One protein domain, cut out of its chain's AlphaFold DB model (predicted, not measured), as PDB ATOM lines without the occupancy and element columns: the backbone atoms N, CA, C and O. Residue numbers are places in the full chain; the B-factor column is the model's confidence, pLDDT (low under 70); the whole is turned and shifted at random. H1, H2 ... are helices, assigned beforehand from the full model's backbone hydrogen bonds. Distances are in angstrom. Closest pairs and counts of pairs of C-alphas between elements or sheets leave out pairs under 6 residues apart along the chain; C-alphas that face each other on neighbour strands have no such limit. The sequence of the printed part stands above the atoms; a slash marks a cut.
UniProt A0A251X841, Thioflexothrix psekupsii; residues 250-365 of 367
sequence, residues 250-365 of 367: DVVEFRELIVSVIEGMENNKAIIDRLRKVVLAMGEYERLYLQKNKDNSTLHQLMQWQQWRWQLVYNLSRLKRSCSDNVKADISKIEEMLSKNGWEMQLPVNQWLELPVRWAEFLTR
ATOM      1  N   ASP A 250     132.424 -42.805 181.706       87.38
ATOM      2  CA  ASP A 250     133.563 -42.537 180.824       87.38
ATOM      3  C   ASP A 250     133.939 -41.041 180.798       87.38
ATOM      4  O   ASP A 250     135.115 -40.679 180.794       87.38
ATOM      5  N   VAL A 251     132.944 -40.146 180.839       90.38
ATOM      6  CA  VAL A 251     133.150 -38.692 180.959       90.38
ATOM      7  C   VAL A 251     133.804 -38.323 182.296       90.38
ATOM      8  O   VAL A 251     134.735 -37.518 182.327       90.38
ATOM      9  N   VAL A 252     133.342 -38.913 183.400       92.88
ATOM     10  CA  VAL A 252     133.911 -38.746 184.749       92.88
ATOM     11  C   VAL A 252     135.370 -39.215 184.788       92.88
ATOM     12  O   VAL A 252     136.225 -38.477 185.289       92.88
ATOM     13  N   GLU A 253     135.664 -40.382 184.214       91.31
ATOM     14  CA  GLU A 253     137.009 -40.954 184.109       91.31
ATOM     15  C   GLU A 253     137.923 -40.073 183.246       91.31
ATOM     16  O   GLU A 253     139.022 -39.709 183.666       91.31
ATOM     17  N   PHE A 254     137.456 -39.640 182.070       89.94
ATOM     18  CA  PHE A 254     138.224 -38.758 181.189       89.94
ATOM     19  C   PHE A 254     138.565 -37.431 181.875       89.94
ATOM     20  O   PHE A 254     139.692 -36.940 181.791       89.94
ATOM     21  N   ARG A 255     137.602 -36.858 182.603       91.94
ATOM     22  CA  ARG A 255     137.797 -35.647 183.406       91.94
ATOM     23  C   ARG A 255     138.822 -35.868 184.520       91.94
ATOM     24  O   ARG A 255     139.640 -34.983 184.747       91.94
ATOM     25  N   GLU A 256     138.806 -37.012 185.205       92.19
ATOM     26  CA  GLU A 256     139.791 -37.338 186.252       92.19
ATOM     27  C   GLU A 256     141.208 -37.434 185.691       92.19
ATOM     28  O   GLU A 256     142.129 -36.865 186.273       92.19
ATOM     29  N   LEU A 257     141.369 -38.052 184.517       89.12
ATOM     30  CA  LEU A 257     142.653 -38.089 183.816       89.12
ATOM     31  C   LEU A 257     143.137 -36.682 183.461       89.12
ATOM     32  O   LEU A 257     144.303 -36.365 183.676       89.12
ATOM     33  N   ILE A 258     142.251 -35.809 182.967       87.75
ATOM     34  CA  ILE A 258     142.612 -34.414 182.688       87.75
ATOM     35  C   ILE A 258     143.077 -33.710 183.970       87.75
ATOM     36  O   ILE A 258     144.124 -33.066 183.951       87.75
ATOM     37  N   VAL A 259     142.335 -33.833 185.076       89.31
ATOM     38  CA  VAL A 259     142.697 -33.206 186.361       89.31
ATOM     39  C   VAL A 259     144.042 -33.728 186.875       89.31
ATOM     40  O   VAL A 259     144.908 -32.916 187.187       89.31
ATOM     41  N   SER A 260     144.262 -35.048 186.865       88.12
ATOM     42  CA  SER A 260     145.539 -35.675 187.250       88.12
ATOM     43  C   SER A 260     146.712 -35.134 186.424       88.12
ATOM     44  O   SER A 260     147.743 -34.721 186.956       88.12
ATOM     45  N   VAL A 261     146.526 -35.041 185.105       85.06
ATOM     46  CA  VAL A 261     147.529 -34.501 184.182       85.06
ATOM     47  C   VAL A 261     147.821 -33.023 184.466       85.06
ATOM     48  O   VAL A 261     148.973 -32.603 184.379       85.06
ATOM     49  N   ILE A 262     146.808 -32.226 184.812       83.50
ATOM     50  CA  ILE A 262     146.971 -30.807 185.157       83.50
ATOM     51  C   ILE A 262     147.744 -30.649 186.464       83.50
ATOM     52  O   ILE A 262     148.630 -29.803 186.539       83.50
ATOM     53  N   GLU A 263     147.410 -31.433 187.488       83.44
ATOM     54  CA  GLU A 263     148.052 -31.375 188.807       83.44
ATOM     55  C   GLU A 263     149.490 -31.908 188.783       83.44
ATOM     56  O   GLU A 263     150.344 -31.400 189.507       83.44
ATOM     57  N   GLY A 264     149.776 -32.889 187.923       78.69
ATOM     58  CA  GLY A 264     151.102 -33.486 187.758       78.69
ATOM     59  C   GLY A 264     152.079 -32.691 186.882       78.69
ATOM     60  O   GLY A 264     153.228 -33.107 186.727       78.69
ATOM     61  N   MET A 265     151.655 -31.572 186.287       74.50
ATOM     62  CA  MET A 265     152.522 -30.682 185.510       74.50
ATOM     63  C   MET A 265     152.833 -29.408 186.284       74.50
ATOM     64  O   MET A 265     151.934 -28.820 186.860       74.50
ATOM     65  N   GLU A 266     154.072 -28.911 186.213       64.44
ATOM     66  CA  GLU A 266     154.428 -27.591 186.771       64.44
ATOM     67  C   GLU A 266     153.794 -26.421 185.987       64.44
ATOM     68  O   GLU A 266     153.675 -25.314 186.506       64.44
ATOM     69  N   ASN A 267     153.386 -26.649 184.728       65.19
ATOM     70  CA  ASN A 267     152.770 -25.640 183.858       65.19
ATOM     71  C   ASN A 267     151.344 -26.040 183.427       65.19
ATOM     72  O   ASN A 267     151.042 -26.263 182.250       65.19
ATOM     73  N   ASN A 268     150.467 -26.113 184.427       65.19
ATOM     74  CA  ASN A 268     149.089 -26.625 184.442       65.19
ATOM     75  C   ASN A 268     148.185 -26.108 183.300       65.19
ATOM     76  O   ASN A 268     147.233 -26.775 182.897       65.19
ATOM     77  N   LYS A 269     148.456 -24.915 182.756       66.12
ATOM     78  CA  LYS A 269     147.560 -24.230 181.803       66.12
ATOM     79  C   LYS A 269     147.735 -24.678 180.349       66.12
ATOM     80  O   LYS A 269     146.797 -24.569 179.562       66.12
ATOM     81  N   ALA A 270     148.900 -25.217 179.981       69.56
ATOM     82  CA  ALA A 270     149.227 -25.488 178.579       69.56
ATOM     83  C   ALA A 270     148.363 -26.594 177.945       69.56
ATOM     84  O   ALA A 270     148.103 -26.548 176.742       69.56
ATOM     85  N   ILE A 271     147.923 -27.586 178.728       73.12
ATOM     86  CA  ILE A 271     147.094 -28.697 178.234       73.12
ATOM     87  C   ILE A 271     145.630 -28.301 178.133       73.12
ATOM     88  O   ILE A 271     145.027 -28.534 177.086       73.12
ATOM     89  N   ILE A 272     145.083 -27.652 179.164       74.94
ATOM     90  CA  ILE A 272     143.704 -27.149 179.146       74.94
ATOM     91  C   ILE A 272     143.516 -26.192 177.974       74.94
ATOM     92  O   ILE A 272     142.583 -26.359 177.200       74.94
ATOM     93  N   ASP A 273     144.441 -25.248 177.769       77.06
ATOM     94  CA  ASP A 273     144.354 -24.307 176.649       77.06
ATOM     95  C   ASP A 273     144.367 -25.011 175.285       77.06
ATOM     96  O   ASP A 273     143.700 -24.565 174.351       77.06
ATOM     97  N   ARG A 274     145.108 -26.118 175.146       76.19
ATOM     98  CA  ARG A 274     145.119 -26.919 173.911       76.19
ATOM     99  C   ARG A 274     143.813 -27.683 173.727       76.19
ATOM    100  O   ARG A 274     143.256 -27.629 172.635       76.19
ATOM    101  N   LEU A 275     143.317 -28.349 174.768       76.81
ATOM    102  CA  LEU A 275     142.032 -29.053 174.738       76.81
ATOM    103  C   LEU A 275     140.887 -28.082 174.430       76.81
ATOM    104  O   LEU A 275     140.084 -28.348 173.541       76.81
ATOM    105  N   ARG A 276     140.879 -26.909 175.070       78.50
ATOM    106  CA  ARG A 276     139.912 -25.838 174.816       78.50
ATOM    107  C   ARG A 276     139.966 -25.355 173.372       78.50
ATOM    108  O   ARG A 276     138.925 -25.218 172.749       78.50
ATOM    109  N   LYS A 277     141.159 -25.132 172.807       79.19
ATOM    110  CA  LYS A 277     141.302 -24.766 171.384       79.19
ATOM    111  C   LYS A 277     140.709 -25.822 170.455       79.19
ATOM    112  O   LYS A 277     140.079 -25.456 169.471       79.19
ATOM    113  N   VAL A 278     140.899 -27.105 170.763       76.69
ATOM    114  CA  VAL A 278     140.328 -28.201 169.967       76.69
ATOM    115  C   VAL A 278     138.804 -28.208 170.059       76.69
ATOM    116  O   VAL A 278     138.141 -28.255 169.029       76.69
ATOM    117  N   VAL A 279     138.256 -28.096 171.269       79.50
ATOM    118  CA  VAL A 279     136.809 -28.005 171.514       79.50
ATOM    119  C   VAL A 279     136.193 -26.798 170.794       79.50
ATOM    120  O   VAL A 279     135.192 -26.943 170.101       79.50
ATOM    121  N   LEU A 280     136.818 -25.619 170.883       78.38
ATOM    122  CA  LEU A 280     136.347 -24.408 170.202       78.38
ATOM    123  C   LEU A 280     136.382 -24.560 168.677       78.38
ATOM    124  O   LEU A 280     135.391 -24.272 168.013       78.38
ATOM    125  N   ALA A 281     137.491 -25.064 168.124       74.88
ATOM    126  CA  ALA A 281     137.618 -25.300 166.687       74.88
ATOM    127  C   ALA A 281     136.575 -26.309 166.176       74.88
ATOM    128  O   ALA A 281     136.043 -26.166 165.077       74.88
ATOM    129  N   MET A 282     136.265 -27.323 166.985       74.00
ATOM    130  CA  MET A 282     135.234 -28.313 166.697       74.00
ATOM    131  C   MET A 282     133.832 -27.687 166.677       74.00
ATOM    132  O   MET A 282     133.096 -27.906 165.714       74.00
ATOM    133  N   GLY A 283     133.486 -26.875 167.680       74.25
ATOM    134  CA  GLY A 283     132.196 -26.178 167.741       74.25
ATOM    135  C   GLY A 283     132.015 -25.148 166.621       74.25
ATOM    136  O   GLY A 283     130.944 -25.050 166.021       74.25
ATOM    137  N   GLU A 284     133.073 -24.412 166.264       75.31
ATOM    138  CA  GLU A 284     133.060 -23.502 165.111       75.31
ATOM    139  C   GLU A 284     132.833 -24.251 163.795       75.31
ATOM    140  O   GLU A 284     132.042 -23.807 162.960       75.31
ATOM    141  N   TYR A 285     133.486 -25.402 163.617       72.88
ATOM    142  CA  TYR A 285     133.303 -26.235 162.433       72.88
ATOM    143  C   TYR A 285     131.860 -26.734 162.307       72.88
ATOM    144  O   TYR A 285     131.259 -26.604 161.240       72.88
ATOM    145  N   GLU A 286     131.291 -27.260 163.394       72.75
ATOM    146  CA  GLU A 286     129.898 -27.714 163.450       72.75
ATOM    147  C   GLU A 286     128.928 -26.583 163.092       72.75
ATOM    148  O   GLU A 286     128.092 -26.735 162.198       72.75
ATOM    149  N   ARG A 287     129.113 -25.399 163.686       76.25
ATOM    150  CA  ARG A 287     128.310 -24.211 163.373       76.25
ATOM    151  C   ARG A 287     128.407 -23.807 161.899       76.25
ATOM    152  O   ARG A 287     127.384 -23.530 161.272       76.25
ATOM    153  N   LEU A 288     129.616 -23.744 161.340       77.00
ATOM    154  CA  LEU A 288     129.836 -23.363 159.940       77.00
ATOM    155  C   LEU A 288     129.257 -24.394 158.966       77.00
ATOM    156  O   LEU A 288     128.745 -24.021 157.909       77.00
ATOM    157  N   TYR A 289     129.323 -25.679 159.314       70.69
ATOM    158  CA  TYR A 289     128.732 -26.741 158.514       70.69
ATOM    159  C   TYR A 289     127.205 -26.646 158.505       70.69
ATOM    160  O   TYR A 289     126.616 -26.628 157.427       70.69
ATOM    161  N   LEU A 290     126.580 -26.488 159.677       71.81
ATOM    162  CA  LEU A 290     125.130 -26.310 159.830       71.81
ATOM    163  C   LEU A 290     124.592 -25.073 159.095       71.81
ATOM    164  O   LEU A 290     123.466 -25.072 158.605       71.81
ATOM    165  N   GLN A 291     125.391 -24.006 158.993       76.19
ATOM    166  CA  GLN A 291     125.020 -22.825 158.208       76.19
ATOM    167  C   GLN A 291     125.054 -23.073 156.695       76.19
ATOM    168  O   GLN A 291     124.264 -22.479 155.962       76.19
ATOM    169  N   LYS A 292     125.976 -23.916 156.213       71.69
ATOM    170  CA  LYS A 292     126.155 -24.196 154.779       71.69
ATOM    171  C   LYS A 292     125.284 -25.346 154.277       71.69
ATOM    172  O   LYS A 292     124.861 -25.315 153.126       71.69
ATOM    173  N   ASN A 293     125.004 -26.330 155.124       62.62
ATOM    174  CA  ASN A 293     124.248 -27.531 154.795       62.62
ATOM    175  C   ASN A 293     123.068 -27.674 155.760       62.62
ATOM    176  O   ASN A 293     123.250 -27.721 156.971       62.62
ATOM    177  N   LYS A 294     121.846 -27.778 155.219       57.91
ATOM    178  CA  LYS A 294     120.625 -28.007 156.017       57.91
ATOM    179  C   LYS A 294     120.475 -29.452 156.508       57.91
ATOM    180  O   LYS A 294     119.560 -29.725 157.280       57.91
ATOM    181  N   ASP A 295     121.320 -30.367 156.034       58.62
ATOM    182  CA  ASP A 295     121.275 -31.777 156.409       58.62
ATOM    183  C   ASP A 295     122.341 -32.100 157.464       58.62
ATOM    184  O   ASP A 295     123.527 -31.827 157.285       58.62
ATOM    185  N   ASN A 296     121.886 -32.693 158.567       61.00
ATOM    186  CA  ASN A 296     122.694 -33.068 159.722       61.00
ATOM    187  C   ASN A 296     123.248 -34.501 159.622       61.00
ATOM    188  O   ASN A 296     124.082 -34.900 160.434       61.00
ATOM    189  N   SER A 297     122.777 -35.297 158.654       57.62
ATOM    190  CA  SER A 297     123.069 -36.734 158.554       57.62
ATOM    191  C   SER A 297     124.554 -37.043 158.309       57.62
ATOM    192  O   SER A 297     125.116 -37.967 158.898       57.62
ATOM    193  N   THR A 298     125.227 -36.227 157.495       56.50
ATOM    194  CA  THR A 298     126.630 -36.424 157.091       56.50
ATOM    195  C   THR A 298     127.635 -35.672 157.961       56.50
ATOM    196  O   THR A 298     128.823 -36.004 157.936       56.50
ATOM    197  N   LEU A 299     127.187 -34.721 158.793       60.12
ATOM    198  CA  LEU A 299     128.052 -33.956 159.698       60.12
ATOM    199  C   LEU A 299     128.830 -34.882 160.639       60.12
ATOM    200  O   LEU A 299     130.045 -34.753 160.768       60.12
ATOM    201  N   HIS A 300     128.160 -35.859 161.252       58.22
ATOM    202  CA  HIS A 300     128.803 -36.771 162.199       58.22
ATOM    203  C   HIS A 300     129.862 -37.659 161.545       58.22
ATOM    204  O   HIS A 300     130.940 -37.830 162.111       58.22
ATOM    205  N   GLN A 301     129.595 -38.178 160.342       58.16
ATOM    206  CA  GLN A 301     130.582 -38.956 159.591       58.16
ATOM    207  C   GLN A 301     131.786 -38.085 159.227       58.16
ATOM    208  O   GLN A 301     132.922 -38.493 159.437       58.16
ATOM    209  N   LEU A 302     131.559 -36.851 158.769       58.78
ATOM    210  CA  LEU A 302     132.642 -35.923 158.450       58.78
ATOM    211  C   LEU A 302     133.461 -35.552 159.689       58.78
ATOM    212  O   LEU A 302     134.683 -35.547 159.603       58.78
ATOM    213  N   MET A 303     132.817 -35.297 160.835       59.81
ATOM    214  CA  MET A 303     133.475 -34.952 162.103       59.81
ATOM    215  C   MET A 303     134.340 -36.085 162.662       59.81
ATOM    216  O   MET A 303     135.401 -35.808 163.219       59.81
ATOM    217  N   GLN A 304     133.930 -37.345 162.477       57.31
ATOM    218  CA  GLN A 304     134.697 -38.515 162.923       57.31
ATOM    219  C   GLN A 304     136.086 -38.606 162.271       57.31
ATOM    220  O   GLN A 304     137.027 -39.067 162.919       57.31
ATOM    221  N   TRP A 305     136.231 -38.132 161.030       56.66
ATOM    222  CA  TRP A 305     137.472 -38.221 160.249       56.66
ATOM    223  C   TRP A 305     138.290 -36.925 160.219       56.66
ATOM    224  O   TRP A 305     139.262 -36.824 159.470       56.66
ATOM    225  N   GLN A 306     137.924 -35.919 161.015       62.97
ATOM    226  CA  GLN A 306     138.592 -34.624 160.939       62.97
ATOM    227  C   GLN A 306     140.001 -34.617 161.536       62.97
ATOM    228  O   GLN A 306     140.316 -35.260 162.541       62.97
ATOM    229  N   GLN A 307     140.837 -33.768 160.936       65.62
ATOM    230  CA  GLN A 307     142.239 -33.560 161.299       65.62
ATOM    231  C   GLN A 307     142.433 -33.146 162.765       65.62
ATOM    232  O   GLN A 307     143.469 -33.468 163.345       65.62
ATOM    233  N   TRP A 308     141.452 -32.478 163.387       70.56
ATOM    234  CA  TRP A 308     141.559 -31.998 164.771       70.56
ATOM    235  C   TRP A 308     141.800 -33.135 165.772       70.56
ATOM    236  O   TRP A 308     142.557 -32.955 166.724       70.56
ATOM    237  N   ARG A 309     141.222 -34.323 165.540       70.62
ATOM    238  CA  ARG A 309     141.369 -35.490 166.426       70.62
ATOM    239  C   ARG A 309     142.811 -35.982 166.434       70.62
ATOM    240  O   ARG A 309     143.410 -36.166 167.490       70.62
ATOM    241  N   TRP A 310     143.397 -36.112 165.248       74.81
ATOM    242  CA  TRP A 310     144.795 -36.505 165.080       74.81
ATOM    243  C   TRP A 310     145.762 -35.419 165.544       74.81
ATOM    244  O   TRP A 310     146.786 -35.731 166.142       74.81
ATOM    245  N   GLN A 311     145.428 -34.141 165.339       74.00
ATOM    246  CA  GLN A 311     146.193 -33.024 165.893       74.00
ATOM    247  C   GLN A 311     146.181 -33.040 167.424       74.00
ATOM    248  O   GLN A 311     147.217 -32.785 168.037       74.00
ATOM    249  N   LEU A 312     145.044 -33.363 168.048       75.56
ATOM    250  CA  LEU A 312     144.939 -33.508 169.495       75.56
ATOM    251  C   LEU A 312     145.823 -34.658 169.992       75.56
ATOM    252  O   LEU A 312     146.691 -34.417 170.828       75.56
ATOM    253  N   VAL A 313     145.671 -35.861 169.426       77.12
ATOM    254  CA  VAL A 313     146.496 -37.035 169.770       77.12
ATOM    255  C   VAL A 313     147.986 -36.733 169.580       77.12
ATOM    256  O   VAL A 313     148.781 -36.930 170.492       77.12
ATOM    257  N   TYR A 314     148.380 -36.143 168.450       77.50
ATOM    258  CA  TYR A 314     149.772 -35.771 168.185       77.50
ATOM    259  C   TYR A 314     150.317 -34.744 169.190       77.50
ATOM    260  O   TYR A 314     151.458 -34.843 169.654       77.50
ATOM    261  N   ASN A 315     149.513 -33.741 169.549       75.31
ATOM    262  CA  ASN A 315     149.911 -32.733 170.527       75.31
ATOM    263  C   ASN A 315     150.057 -33.321 171.936       75.31
ATOM    264  O   ASN A 315     150.986 -32.926 172.645       75.31
ATOM    265  N   LEU A 316     149.191 -34.263 172.320       78.19
ATOM    266  CA  LEU A 316     149.297 -35.032 173.562       78.19
ATOM    267  C   LEU A 316     150.563 -35.896 173.565       78.19
ATOM    268  O   LEU A 316     151.354 -35.821 174.505       78.19
ATOM    269  N   SER A 317     150.850 -36.590 172.464       80.38
ATOM    270  CA  SER A 317     152.065 -37.394 172.315       80.38
ATOM    271  C   SER A 317     153.342 -36.557 172.438       80.38
ATOM    272  O   SER A 317     154.336 -37.012 173.004       80.38
ATOM    273  N   ARG A 318     153.335 -35.307 171.951       78.19
ATOM    274  CA  ARG A 318     154.459 -34.378 172.157       78.19
ATOM    275  C   ARG A 318     154.597 -33.931 173.609       78.19
ATOM    276  O   ARG A 318     155.727 -33.801 174.071       78.19
ATOM    277  N   LEU A 319     153.486 -33.723 174.314       75.44
ATOM    278  CA  LEU A 319     153.498 -33.356 175.732       75.44
ATOM    279  C   LEU A 319     154.109 -34.458 176.598       75.44
ATOM    280  O   LEU A 319     154.913 -34.139 177.464       75.44
ATOM    281  N   LYS A 320     153.847 -35.739 176.301       77.62
ATOM    282  CA  LYS A 320     154.423 -36.877 177.046       77.62
ATOM    283  C   LYS A 320     155.943 -36.809 177.230       77.62
ATOM    284  O   LYS A 320     156.458 -37.311 178.224       77.62
ATOM    285  N   ARG A 321     156.677 -36.214 176.280       75.69
ATOM    286  CA  ARG A 321     158.152 -36.177 176.297       75.69
ATOM    287  C   ARG A 321     158.728 -35.397 177.477       75.69
ATOM    288  O   ARG A 321     159.841 -35.694 177.889       75.69
ATOM    289  N   SER A 322     157.988 -34.425 178.005       70.31
ATOM    290  CA  SER A 322     158.436 -33.530 179.078       70.31
ATOM    291  C   SER A 322     157.820 -33.849 180.445       70.31
ATOM    292  O   SER A 322     157.926 -33.035 181.356       70.31
ATOM    293  N   CYS A 323     157.135 -34.986 180.594       77.94
ATOM    294  CA  CYS A 323     156.323 -35.292 181.775       77.94
ATOM    295  C   CYS A 323     156.903 -36.430 182.623       77.94
ATOM    296  O   CYS A 323     157.716 -37.221 182.145       77.94
ATOM    297  N   SER A 324     156.449 -36.530 183.873       79.62
ATOM    298  CA  SER A 324     156.714 -37.683 184.738       79.62
ATOM    299  C   SER A 324     156.017 -38.945 184.211       79.62
ATOM    300  O   SER A 324     155.061 -38.864 183.436       79.62
ATOM    301  N   ASP A 325     156.486 -40.126 184.618       81.62
ATOM    302  CA  ASP A 325     155.980 -41.396 184.078       81.62
ATOM    303  C   ASP A 325     154.503 -41.654 184.410       81.62
ATOM    304  O   ASP A 325     153.771 -42.157 183.558       81.62
ATOM    305  N   ASN A 326     154.028 -41.201 185.574       81.69
ATOM    306  CA  ASN A 326     152.605 -41.266 185.933       81.69
ATOM    307  C   ASN A 326     151.747 -40.434 184.968       81.69
ATOM    308  O   ASN A 326     150.775 -40.927 184.406       81.69
ATOM    309  N   VAL A 327     152.164 -39.198 184.682       82.75
ATOM    310  CA  VAL A 327     151.449 -38.309 183.755       82.75
ATOM    311  C   VAL A 327     151.504 -38.846 182.319       82.75
ATOM    312  O   VAL A 327     150.543 -38.710 181.565       82.75
ATOM    313  N   LYS A 328     152.594 -39.517 181.919       84.62
ATOM    314  CA  LYS A 328     152.660 -40.204 180.615       84.62
ATOM    315  C   LYS A 328     151.640 -41.337 180.505       84.62
ATOM    316  O   LYS A 328     151.076 -41.514 179.421       84.62
ATOM    317  N   ALA A 329     151.424 -42.102 181.575       86.50
ATOM    318  CA  ALA A 329     150.426 -43.166 181.601       86.50
ATOM    319  C   ALA A 329     149.014 -42.588 181.416       86.50
ATOM    320  O   ALA A 329     148.295 -43.029 180.517       86.50
ATOM    321  N   ASP A 330     148.676 -41.523 182.148       85.62
ATOM    322  CA  ASP A 330     147.379 -40.847 182.029       85.62
ATOM    323  C   ASP A 330     147.152 -40.269 180.626       85.62
ATOM    324  O   ASP A 330     146.105 -40.493 180.019       85.62
ATOM    325  N   ILE A 331     148.157 -39.603 180.041       83.38
ATOM    326  CA  ILE A 331     148.062 -39.100 178.661       83.38
ATOM    327  C   ILE A 331     147.888 -40.259 177.665       83.38
ATOM    328  O   ILE A 331     147.168 -40.118 176.681       83.38
ATOM    329  N   SER A 332     148.522 -41.413 177.897       86.12
ATOM    330  CA  SER A 332     148.353 -42.591 177.032       86.12
ATOM    331  C   SER A 332     146.930 -43.134 177.086       86.12
ATOM    332  O   SER A 332     146.372 -43.482 176.048       86.12
ATOM    333  N   LYS A 333     146.316 -43.131 178.270       86.31
ATOM    334  CA  LYS A 333     144.918 -43.521 178.444       86.31
ATOM    335  C   LYS A 333     143.960 -42.528 177.781       86.31
ATOM    336  O   LYS A 333     143.038 -42.949 177.088       86.31
ATOM    337  N   ILE A 334     144.225 -41.222 177.894       84.00
ATOM    338  CA  ILE A 334     143.486 -40.183 177.157       84.00
ATOM    339  C   ILE A 334     143.575 -40.432 175.645       84.00
ATOM    340  O   ILE A 334     142.556 -40.406 174.961       84.00
ATOM    341  N   GLU A 335     144.769 -40.697 175.109       81.31
ATOM    342  CA  GLU A 335     144.951 -41.007 173.686       81.31
ATOM    343  C   GLU A 335     144.207 -42.276 173.265       81.31
ATOM    344  O   GLU A 335     143.620 -42.292 172.185       81.31
ATOM    345  N   GLU A 336     144.190 -43.320 174.094       82.94
ATOM    346  CA  GLU A 336     143.437 -44.548 173.834       82.94
ATOM    347  C   GLU A 336     141.928 -44.271 173.772       82.94
ATOM    348  O   GLU A 336     141.270 -44.653 172.799       82.94
ATOM    349  N   MET A 337     141.388 -43.544 174.756       79.62
ATOM    350  CA  MET A 337     139.977 -43.131 174.785       79.62
ATOM    351  C   MET A 337     139.628 -42.248 173.579       79.62
ATOM    352  O   MET A 337     138.581 -42.427 172.962       79.62
ATOM    353  N   LEU A 338     140.535 -41.348 173.182       77.25
ATOM    354  CA  LEU A 338     140.417 -40.522 171.980       77.25
ATOM    355  C   LEU A 338     140.704 -41.275 170.682       77.25
ATOM    356  O   LEU A 338     140.477 -40.701 169.626       77.25
ATOM    357  N   SER A 339     141.215 -42.504 170.686       71.31
ATOM    358  CA  SER A 339     141.521 -43.273 169.464       71.31
ATOM    359  C   SER A 339     140.475 -44.343 169.183       71.31
ATOM    360  O   SER A 339     140.203 -44.645 168.023       71.31
ATOM    361  N   LYS A 340     139.813 -44.863 170.219       67.81
ATOM    362  CA  LYS A 340     138.659 -45.749 170.056       67.81
ATOM    363  C   LYS A 340     137.507 -44.970 169.404       67.81
ATOM    364  O   LYS A 340     137.077 -43.920 169.884       67.81
ATOM    365  N   ASN A 341     137.033 -45.439 168.249       55.19
ATOM    366  CA  ASN A 341     135.826 -44.911 167.614       55.19
ATOM    367  C   ASN A 341     134.607 -45.413 168.385       55.19
ATOM    368  O   ASN A 341     134.014 -46.426 168.033       55.19
ATOM    369  N   GLY A 342     134.268 -44.679 169.441       46.50
ATOM    370  CA  GLY A 342     133.105 -44.934 170.265       46.50
ATOM    371  C   GLY A 342     133.340 -46.066 171.254       46.50
ATOM    372  O   GLY A 342     133.672 -47.194 170.897       46.50
ATOM    373  N   TRP A 343     133.091 -45.753 172.517       48.78
ATOM    374  CA  TRP A 343     132.662 -46.713 173.528       48.78
ATOM    375  C   TRP A 343     131.480 -47.542 172.995       48.78
ATOM    376  O   TRP A 343     130.968 -47.256 171.912       48.78
ATOM    377  N   GLU A 344     131.028 -48.556 173.728       41.94
ATOM    378  CA  GLU A 344     130.012 -49.551 173.315       41.94
ATOM    379  C   GLU A 344     128.740 -48.988 172.621       41.94
ATOM    380  O   GLU A 344     127.988 -49.730 171.992       41.94
ATOM    381  N   MET A 345     128.509 -47.670 172.661       45.97
ATOM    382  CA  MET A 345     127.391 -46.947 172.054       45.97
ATOM    383  C   MET A 345     127.679 -46.092 170.803       45.97
ATOM    384  O   MET A 345     126.740 -45.480 170.298       45.97
ATOM    385  N   GLN A 346     128.906 -46.051 170.265       52.22
ATOM    386  CA  GLN A 346     129.227 -45.382 168.983       52.22
ATOM    387  C   GLN A 346     128.904 -43.869 168.909       52.22
ATOM    388  O   GLN A 346     128.639 -43.347 167.824       52.22
ATOM    389  N   LEU A 347     128.932 -43.134 170.028       57.88
ATOM    390  CA  LEU A 347     128.760 -41.677 169.972       57.88
ATOM    391  C   LEU A 347     130.026 -41.014 169.406       57.88
ATOM    392  O   LEU A 347     131.134 -41.325 169.860       57.88
ATOM    393  N   PRO A 348     129.891 -40.099 168.431       65.19
ATOM    394  CA  PRO A 348     131.011 -39.308 167.942       65.19
ATOM    395  C   PRO A 348     131.707 -38.562 169.090       65.19
ATOM    396  O   PRO A 348     131.039 -37.962 169.929       65.19
ATOM    397  N   VAL A 349     133.046 -38.552 169.108       68.81
ATOM    398  CA  VAL A 349     133.843 -37.882 170.160       68.81
ATOM    399  C   VAL A 349     133.445 -36.416 170.337       68.81
ATOM    400  O   VAL A 349     133.444 -35.901 171.451       68.81
ATOM    401  N   ASN A 350     133.020 -35.757 169.260       69.31
ATOM    402  CA  ASN A 350     132.571 -34.373 169.318       69.31
ATOM    403  C   ASN A 350     131.294 -34.141 170.135       69.31
ATOM    404  O   ASN A 350     131.074 -33.021 170.572       69.31
ATOM    405  N   GLN A 351     130.472 -35.166 170.362       71.31
ATOM    406  CA  GLN A 351     129.241 -35.020 171.141       71.31
ATOM    407  C   GLN A 351     129.484 -35.039 172.654       71.31
ATOM    408  O   GLN A 351     128.609 -34.627 173.407       71.31
ATOM    409  N   TRP A 352     130.643 -35.521 173.117       80.81
ATOM    410  CA  TRP A 352     130.907 -35.670 174.551       80.81
ATOM    411  C   TRP A 352     132.212 -35.039 175.029       80.81
ATOM    412  O   TRP A 352     132.296 -34.729 176.211       80.81
ATOM    413  N   LEU A 353     133.213 -34.811 174.166       83.81
ATOM    414  CA  LEU A 353     134.548 -34.336 174.569       83.81
ATOM    415  C   LEU A 353     134.535 -32.966 175.257       83.81
ATOM    416  O   LEU A 353     135.370 -32.703 176.122       83.81
ATOM    417  N   GLU A 354     133.603 -32.090 174.887       87.69
ATOM    418  CA  GLU A 354     133.524 -30.748 175.464       87.69
ATOM    419  C   GLU A 354     133.252 -30.781 176.976       87.69
ATOM    420  O   GLU A 354     133.880 -30.040 177.738       87.69
ATOM    421  N   LEU A 355     132.361 -31.670 177.423       91.38
ATOM    422  CA  LEU A 355     131.905 -31.721 178.808       91.38
ATOM    423  C   LEU A 355     133.027 -32.022 179.817       91.38
ATOM    424  O   LEU A 355     133.207 -31.216 180.732       91.38
ATOM    425  N   PRO A 356     133.816 -33.110 179.695       91.56
ATOM    426  CA  PRO A 356     134.882 -33.394 180.646       91.56
ATOM    427  C   PRO A 356     135.995 -32.343 180.608       91.56
ATOM    428  O   PRO A 356     136.593 -32.066 181.647       91.56
ATOM    429  N   VAL A 357     136.252 -31.717 179.451       89.44
ATOM    430  CA  VAL A 357     137.243 -30.637 179.321       89.44
ATOM    431  C   VAL A 357     136.794 -29.392 180.086       89.44
ATOM    432  O   VAL A 357     137.547 -28.893 180.923       89.44
ATOM    433  N   ARG A 358     135.562 -28.911 179.854       91.00
ATOM    434  CA  ARG A 358     135.013 -27.746 180.570       91.00
ATOM    435  C   ARG A 358     134.828 -28.030 182.056       91.00
ATOM    436  O   ARG A 358     135.113 -27.168 182.885       91.00
ATOM    437  N   TRP A 359     134.414 -29.246 182.411       93.56
ATOM    438  CA  TRP A 359     134.298 -29.665 183.806       93.56
ATOM    439  C   TRP A 359     135.662 -29.640 184.511       93.56
ATOM    440  O   TRP A 359     135.785 -29.042 185.579       93.56
ATOM    441  N   ALA A 360     136.708 -30.211 183.905       91.69
ATOM    442  CA  ALA A 360     138.058 -30.166 184.464       91.69
ATOM    443  C   ALA A 360     138.603 -28.731 184.570       91.69
ATOM    444  O   ALA A 360     139.217 -28.379 185.579       91.69
ATOM    445  N   GLU A 361     138.351 -27.876 183.572       88.94
ATOM    446  CA  GLU A 361     138.712 -26.451 183.624       88.94
ATOM    447  C   GLU A 361     138.046 -25.759 184.822       88.94
ATOM    448  O   GLU A 361     138.710 -25.052 185.578       88.94
ATOM    449  N   PHE A 362     136.754 -26.003 185.050       91.62
ATOM    450  CA  PHE A 362     136.020 -25.392 186.158       91.62
ATOM    451  C   PHE A 362     136.483 -25.914 187.527       91.62
ATOM    452  O   PHE A 362     136.515 -25.142 188.484       91.62
ATOM    453  N   LEU A 363     136.887 -27.185 187.630       91.62
ATOM    454  CA  LEU A 363     137.436 -27.763 188.866       91.62
ATOM    455  C   LEU A 363     138.835 -27.231 189.202       91.62
ATOM    456  O   LEU A 363     139.165 -27.043 190.369       91.62
ATOM    457  N   THR A 364     139.667 -26.993 188.189       87.62
ATOM    458  CA  THR A 364     141.078 -26.605 188.380       87.62
ATOM    459  C   THR A 364     141.285 -25.095 188.456       87.62
ATOM    460  O   THR A 364     142.342 -24.625 188.893       87.62
ATOM    461  N   ARG A 365     140.275 -24.306 188.077       83.25
ATOM    462  CA  ARG A 365     140.291 -22.851 188.205       83.25
ATOM    463  C   ARG A 365     140.166 -22.450 189.676       83.25
ATOM    464  O   ARG A 365     139.089 -22.506 190.260       83.25
TER     465      ARG A 365
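This is residues 250 to 365 of the 367 residues of a protein of Thioflexothrix psekupsii (UniProt A0A251X841). Five helices, H1, H2, H4, H5 and H6, form an elongated up-and-down bundle, each running against the one before it; long H2 reaches past the others, with short H3 near its far end. The 116 printed residues hold six named helices and no named strand: all helix, compact, radius of gyration of the C-alphas 14.6 A, spans 46 by 28 by 24 A.

Start at H1, residues 250 to 263. H2, residues 269 to 292, is close to but not clearly touching H3, residues 299 to 304; closest C-alphas Tyr 289 and Leu 299, 7.3 A. H4, residues 307 to 322, and H5, residues 325 to 339, form a hairpin; closest C-alphas Lys 320 and Lys 328, 5.2 A. H6, residues 354 to 364, touches H1; closest C-alphas Arg 255 and Pro 356, 4.6 A. Every O i to N i+4 pair is within hydrogen-bond range except in H4, 10 of 12.

Find C-alpha 250 at (133.563, -42.537, 180.824); H1 spans 20.0 A, H2 34.5 A. H6 ends at C-alpha 364, (141.078, -26.605, 188.380).

The printed part has no cut. The H5 to H6 link is long. Residues 266 to 270, 293 to 307 and 340 to 350 have pLDDT under 70.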